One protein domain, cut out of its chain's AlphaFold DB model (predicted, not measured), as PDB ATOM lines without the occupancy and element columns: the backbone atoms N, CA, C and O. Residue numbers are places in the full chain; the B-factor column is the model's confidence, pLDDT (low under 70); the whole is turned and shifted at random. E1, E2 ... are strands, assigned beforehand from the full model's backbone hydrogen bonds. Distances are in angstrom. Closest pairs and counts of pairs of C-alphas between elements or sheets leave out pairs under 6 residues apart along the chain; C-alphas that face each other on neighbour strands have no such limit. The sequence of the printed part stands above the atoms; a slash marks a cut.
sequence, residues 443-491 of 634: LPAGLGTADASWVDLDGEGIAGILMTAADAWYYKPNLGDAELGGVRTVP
ATOM      1  N   LEU A 443     -38.809  18.900   3.103       80.94
ATOM      2  CA  LEU A 443     -39.470  17.756   2.474       80.94
ATOM      3  C   LEU A 443     -39.338  16.500   3.353       80.94
ATOM      4  O   LEU A 443     -38.302  16.304   3.999       80.94
ATOM      5  N   PRO A 444     -40.363  15.630   3.390       70.69
ATOM      6  CA  PRO A 444     -40.269  14.354   4.085       70.69
ATOM      7  C   PRO A 444     -39.207  13.459   3.433       70.69
ATOM      8  O   PRO A 444     -38.904  13.568   2.243       70.69
ATOM      9  N   ALA A 445     -38.654  12.531   4.215       66.44
ATOM     10  CA  ALA A 445     -37.740  11.526   3.687       66.44
ATOM     11  C   ALA A 445     -38.491  10.594   2.715       66.44
ATOM     12  O   ALA A 445     -39.225   9.703   3.137       66.44
ATOM     13  N   GLY A 446     -38.285  10.810   1.414       61.53
ATOM     14  CA  GLY A 446     -38.915  10.058   0.329       61.53
ATOM     15  C   GLY A 446     -40.191  10.723  -0.197       61.53
ATOM     16  O   GLY A 446     -41.194  10.815   0.497       61.53
ATOM     17  N   LEU A 447     -40.182  11.120  -1.473       61.84
ATOM     18  CA  LEU A 447     -41.307  11.761  -2.180       61.84
ATOM     19  C   LEU A 447     -42.403  10.774  -2.636       61.84
ATOM     20  O   LEU A 447     -43.047  10.968  -3.662       61.84
ATOM     21  N   GLY A 448     -42.585   9.686  -1.889       56.72
ATOM     22  CA  GLY A 448     -43.578   8.641  -2.157       56.72
ATOM     23  C   GLY A 448     -44.291   8.162  -0.895       56.72
ATOM     24  O   GLY A 448     -44.830   7.055  -0.878       56.72
ATOM     25  N   THR A 449     -44.237   8.949   0.183       63.09
ATOM     26  CA  THR A 449     -45.016   8.696   1.396       63.09
ATOM     27  C   THR A 449     -46.496   8.984   1.139       63.09
ATOM     28  O   THR A 449     -46.846   9.740   0.239       63.09
ATOM     29  N   ALA A 450     -47.384   8.382   1.936       63.16
ATOM     30  CA  ALA A 450     -48.829   8.608   1.821       63.16
ATOM     31  C   ALA A 450     -49.233  10.083   2.026       63.16
ATOM     32  O   ALA A 450     -50.301  10.490   1.579       63.16
ATOM     33  N   ASP A 451     -48.358  10.862   2.663       75.25
ATOM     34  CA  ASP A 451     -48.619  12.226   3.111       75.25
ATOM     35  C   ASP A 451     -48.015  13.293   2.185       75.25
ATOM     36  O   ASP A 451     -48.052  14.471   2.530       75.25
ATOM     37  N   ALA A 452     -47.421  12.911   1.045       82.62
ATOM     38  CA  ALA A 452     -46.868  13.844   0.065       82.62
ATOM     39  C   ALA A 452     -47.250  13.454  -1.369       82.62
ATOM     40  O   ALA A 452     -47.069  12.310  -1.787       82.62
ATOM     41  N   SER A 453     -47.741  14.414  -2.148       84.56
ATOM     42  CA  SER A 453     -48.128  14.208  -3.543       84.56
ATOM     43  C   SER A 453     -47.702  15.375  -4.423       84.56
ATOM     44  O   SER A 453     -47.663  16.528  -3.995       84.56
ATOM     45  N   TRP A 454     -47.379  15.069  -5.678       87.75
ATOM     46  CA  TRP A 454     -47.229  16.095  -6.700       87.75
ATOM     47  C   TRP A 454     -48.614  16.510  -7.171       87.75
ATOM     48  O   TRP A 454     -49.403  15.643  -7.540       87.75
ATOM     49  N   VAL A 455     -48.915  17.804  -7.142       88.44
ATOM     50  CA  VAL A 455     -50.202  18.363  -7.560       88.44
ATOM     51  C   VAL A 455     -50.013  19.789  -8.059       88.44
ATOM     52  O   VAL A 455     -49.270  20.569  -7.467       88.44
ATOM     53  N   ASP A 456     -50.682  20.131  -9.155       89.62
ATOM     54  CA  ASP A 456     -50.837  21.524  -9.570       89.62
ATOM     55  C   ASP A 456     -51.980  22.140  -8.758       89.62
ATOM     56  O   ASP A 456     -53.128  22.178  -9.191       89.62
ATOM     57  N   LEU A 457     -51.681  22.505  -7.508       88.62
ATOM     58  CA  LEU A 457     -52.697  22.976  -6.567       88.62
ATOM     59  C   LEU A 457     -53.339  24.286  -7.034       88.62
ATOM     60  O   LEU A 457     -54.511  24.530  -6.764       88.62
ATOM     61  N   ASP A 458     -52.558  25.129  -7.702       85.56
ATOM     62  CA  ASP A 458     -52.897  26.517  -7.978       85.56
ATOM     63  C   ASP A 458     -53.326  26.747  -9.439       85.56
ATOM     64  O   ASP A 458     -53.764  27.849  -9.768       85.56
ATOM     65  N   GLY A 459     -53.276  25.710 -10.286       85.06
ATOM     66  CA  GLY A 459     -53.640  25.781 -11.704       85.06
ATOM     67  C   GLY A 459     -52.598  26.526 -12.542       85.06
ATOM     68  O   GLY A 459     -52.940  27.232 -13.490       85.06
ATOM     69  N   GLU A 460     -51.324  26.422 -12.166       85.56
ATOM     70  CA  GLU A 460     -50.203  27.155 -12.763       85.56
ATOM     71  C   GLU A 460     -49.599  26.412 -13.971       85.56
ATOM     72  O   GLU A 460     -48.715  26.931 -14.653       85.56
ATOM     73  N   GLY A 461     -50.069  25.192 -14.254       86.88
ATOM     74  CA  GLY A 461     -49.582  24.329 -15.329       86.88
ATOM     75  C   GLY A 461     -48.341  23.514 -14.954       86.88
ATOM     76  O   GLY A 461     -47.840  22.743 -15.777       86.88
ATOM     77  N   ILE A 462     -47.851  23.653 -13.720       89.81
ATOM     78  CA  ILE A 462     -46.708  22.919 -13.179       89.81
ATOM     79  C   ILE A 462     -47.040  22.391 -11.781       89.81
ATOM     80  O   ILE A 462     -47.517  23.112 -10.913       89.81
ATOM     81  N   ALA A 463     -46.796  21.100 -11.552       90.81
ATOM     82  CA  ALA A 463     -47.111  20.480 -10.270       90.81
ATOM     83  C   ALA A 463     -46.066  20.842  -9.207       90.81
ATOM     84  O   ALA A 463     -44.870  20.630  -9.429       90.81
ATOM     85  N   GLY A 464     -46.524  21.321  -8.049       91.12
ATOM     86  CA  GLY A 464     -45.749  21.426  -6.811       91.12
ATOM     87  C   GLY A 464     -45.960  20.222  -5.896       91.12
ATOM     88  O   GLY A 464     -46.591  19.239  -6.282       91.12
ATOM     89  N   ILE A 465     -45.434  20.293  -4.674       90.56
ATOM     90  CA  ILE A 465     -45.544  19.220  -3.676       90.56
ATOM     91  C   ILE A 465     -46.542  19.636  -2.598       90.56
ATOM     92  O   ILE A 465     -46.289  20.566  -1.832       90.56
ATOM     93  N   LEU A 466     -47.658  18.920  -2.506       88.81
ATOM     94  CA  LEU A 466     -48.602  19.011  -1.401       88.81
ATOM     95  C   LEU A 466     -48.231  17.996  -0.325       88.81
ATOM     96  O   LEU A 466     -47.993  16.831  -0.621       88.81
ATOM     97  N   MET A 467     -48.219  18.443   0.924       86.94
ATOM     98  CA  MET A 467     -47.959  17.634   2.103       86.94
ATOM     99  C   MET A 467     -49.136  17.745   3.069       86.94
ATOM    100  O   MET A 467     -49.562  18.851   3.404       86.94
ATOM    101  N   THR A 468     -49.652  16.616   3.541       80.88
ATOM    102  CA  THR A 468     -50.798  16.571   4.454       80.88
ATOM    103  C   THR A 468     -50.352  16.166   5.851       80.88
ATOM    104  O   THR A 468     -49.830  15.073   6.046       80.88
ATOM    105  N   ALA A 469     -50.581  17.031   6.834       78.19
ATOM    106  CA  ALA A 469     -50.350  16.751   8.245       78.19
ATOM    107  C   ALA A 469     -51.670  16.819   9.031       78.19
ATOM    108  O   ALA A 469     -52.699  17.262   8.520       78.19
ATOM    109  N   ALA A 470     -51.646  16.362  10.286       74.00
ATOM    110  CA  ALA A 470     -52.838  16.305  11.138       74.00
ATOM    111  C   ALA A 470     -53.401  17.692  11.506       74.00
ATOM    112  O   ALA A 470     -54.571  17.812  11.862       74.00
ATOM    113  N   ASP A 471     -52.563  18.726  11.467       78.75
ATOM    114  CA  ASP A 471     -52.882  20.102  11.844       78.75
ATOM    115  C   ASP A 471     -53.148  21.009  10.637       78.75
ATOM    116  O   ASP A 471     -53.987  21.905  10.719       78.75
ATOM    117  N   ALA A 472     -52.451  20.783   9.523       84.44
ATOM    118  CA  ALA A 472     -52.569  21.596   8.322       84.44
ATOM    119  C   ALA A 472     -52.102  20.855   7.065       84.44
ATOM    120  O   ALA A 472     -51.408  19.839   7.114       84.44
ATOM    121  N   TRP A 473     -52.445  21.418   5.910       87.50
ATOM    122  CA  TRP A 473     -51.793  21.083   4.651       87.50
ATOM    123  C   TRP A 473     -50.700  22.107   4.357       87.50
ATOM    124  O   TRP A 473     -50.856  23.299   4.631       87.50
ATOM    125  N   TYR A 474     -49.602  21.648   3.775       89.00
ATOM    126  CA  TYR A 474     -48.469  22.466   3.371       89.00
ATOM    127  C   TYR A 474     -48.220  22.269   1.882       89.00
ATOM    128  O   TYR A 474     -48.321  21.158   1.380       89.00
ATOM    129  N   TYR A 475     -47.883  23.335   1.171       90.88
ATOM    130  CA  TYR A 475     -47.586  23.283  -0.253       90.88
ATOM    131  C   TYR A 475     -46.217  23.893  -0.522       90.88
ATOM    132  O   TYR A 475     -45.879  24.952   0.015       90.88
ATOM    133  N   LYS A 476     -45.434  23.212  -1.352       92.38
ATOM    134  CA  LYS A 476     -44.161  23.693  -1.872       92.38
ATOM    135  C   LYS A 476     -44.327  23.916  -3.382       92.38
ATOM    136  O   LYS A 476     -44.436  22.927  -4.109       92.38
ATOM    137  N   PRO A 477     -44.422  25.173  -3.855       92.12
ATOM    138  CA  PRO A 477     -44.655  25.452  -5.266       92.12
ATOM    139  C   PRO A 477     -43.439  25.053  -6.101       92.12
ATOM    140  O   PRO A 477     -42.299  25.150  -5.640       92.12
ATOM    141  N   ASN A 478     -43.688  24.617  -7.330       92.12
ATOM    142  CA  ASN A 478     -42.638  24.325  -8.295       92.12
ATOM    143  C   ASN A 478     -42.360  25.576  -9.125       92.12
ATOM    144  O   ASN A 478     -43.277  26.129  -9.725       92.12
ATOM    145  N   LEU A 479     -41.109  26.031  -9.120       91.25
ATOM    146  CA  LEU A 479     -40.697  27.252  -9.813       91.25
ATOM    147  C   LEU A 479     -40.100  26.965 -11.200       91.25
ATOM    148  O   LEU A 479     -39.751  27.902 -11.914       91.25
ATOM    149  N   GLY A 480     -40.037  25.691 -11.602       88.88
ATOM    150  CA  GLY A 480     -39.347  25.245 -12.811       88.88
ATOM    151  C   GLY A 480     -37.863  24.981 -12.563       88.88
ATOM    152  O   GLY A 480     -37.376  25.152 -11.454       88.88
ATOM    153  N   ASP A 481     -37.157  24.499 -13.589       86.19
ATOM    154  CA  ASP A 481     -35.691  24.325 -13.584       86.19
ATOM    155  C   ASP A 481     -35.120  23.577 -12.359       86.19
ATOM    156  O   ASP A 481     -34.024  23.860 -11.888       86.19
ATOM    157  N   ALA A 482     -35.875  22.587 -11.865       83.50
ATOM    158  CA  ALA A 482     -35.576  21.808 -10.659       83.50
ATOM    159  C   ALA A 482     -35.543  22.616  -9.339       83.50
ATOM    160  O   ALA A 482     -35.094  22.093  -8.319       83.50
ATOM    161  N   GLU A 483     -36.091  23.834  -9.324       89.00
ATOM    162  CA  GLU A 483     -36.228  24.687  -8.142       89.00
ATOM    163  C   GLU A 483     -37.623  24.565  -7.503       89.00
ATOM    164  O   GLU A 483     -38.670  24.647  -8.156       89.00
ATOM    165  N   LEU A 484     -37.649  24.405  -6.178       89.56
ATOM    166  CA  LEU A 484     -38.870  24.376  -5.374       89.56
ATOM    167  C   LEU A 484     -38.896  25.579  -4.433       89.56
ATOM    168  O   LEU A 484     -37.967  25.806  -3.661       89.56
ATOM    169  N   GLY A 485     -39.998  26.328  -4.447       90.75
ATOM    170  CA  GLY A 485     -40.162  27.509  -3.602       90.75
ATOM    171  C   GLY A 485     -40.261  27.176  -2.112       90.75
ATOM    172  O   GLY A 485     -40.282  26.020  -1.705       90.75
ATOM    173  N   GLY A 486     -40.350  28.191  -1.254       91.06
ATOM    174  CA  GLY A 486     -40.511  27.978   0.187       91.06
ATOM    175  C   GLY A 486     -41.801  27.221   0.534       91.06
ATOM    176  O   GLY A 486     -42.839  27.419  -0.099       91.06
ATOM    177  N   VAL A 487     -41.751  26.378   1.571       90.69
ATOM    178  CA  VAL A 487     -42.958  25.725   2.096       90.69
ATOM    179  C   VAL A 487     -43.920  26.779   2.646       90.69
ATOM    180  O   VAL A 487     -43.527  27.644   3.430       90.69
ATOM    181  N   ARG A 488     -45.190  26.699   2.249       90.62
ATOM    182  CA  ARG A 488     -46.270  27.538   2.778       90.62
ATOM    183  C   ARG A 488     -47.408  26.683   3.306       90.62
ATOM    184  O   ARG A 488     -47.715  25.635   2.749       90.62
ATOM    185  N   THR A 489     -48.067  27.141   4.360       89.69
ATOM    186  CA  THR A 489     -49.319  26.532   4.818       89.69
ATOM    187  C   THR A 489     -50.430  26.826   3.810       89.69
ATOM    188  O   THR A 489     -50.521  27.942   3.295       89.69
ATOM    189  N   VAL A 490     -51.277  25.839   3.527       87.94
ATOM    190  CA  VAL A 490     -52.497  26.008   2.732       87.94
ATOM    191  C   VAL A 490     -53.585  26.565   3.658       87.94
ATOM    192  O   VAL A 490     -54.024  25.865   4.577       87.94
ATOM    193  N   PRO A 491     -53.996  27.834   3.490       80.81
ATOM    194  CA  PRO A 491     -54.934  28.473   4.404       80.81
ATOM    195  C   PRO A 491     -56.346  27.907   4.232       80.81
ATOM    196  O   PRO A 491     -56.725  27.488   3.145       80.81
TER     197      PRO A 491
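AT A GLANCE: This is residues 443 to 491 of the 634 residues of an uncharacterized protein of Micromonospora orduensis (UniProt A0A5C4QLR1). With little regular structure, this is a small antiparallel sheet of three strands in a meander, E1 - E2 - E3, each neighbour to the one before; E3 runs on into E4, and residues 483 to 489 fold back beside both. The printed part has 49 residues, 16 of them in four strands, with no named helix: all strand, compact, radius of gyration of the C-alphas 10.3 A, spans 29 by 25 by 16 A.

HOW THE PARTS SIT: E1, residues 452 to 455, and E2, residues 464 to 468, form an antiparallel hairpin at 141 degrees; N 453 and O 466, 2.9 A apart, are within hydrogen-bond range. E2 and E3, residues 473 to 476, form another at 158 degrees, with N 467 and O 474 at 2.8 A. E3 runs on into E4, residues 478 to 480, at 11 degrees. E4 pairs with no named strand; E1 and E4 are apart.

IN THESE COORDINATES: E2 measures 13.3 A from first to last C-alpha, E3 10.4 A. C-alpha 452 is at (-46.868, 13.844, 0.065), C-alpha 480 at (-39.347, 25.245, -12.811).

THE WHOLE: The farthest C-alphas, of Ala 470 and Asp 481, are 31.1 A apart. The printed part has no cut. Residues 445 to 450 have pLDDT under 70.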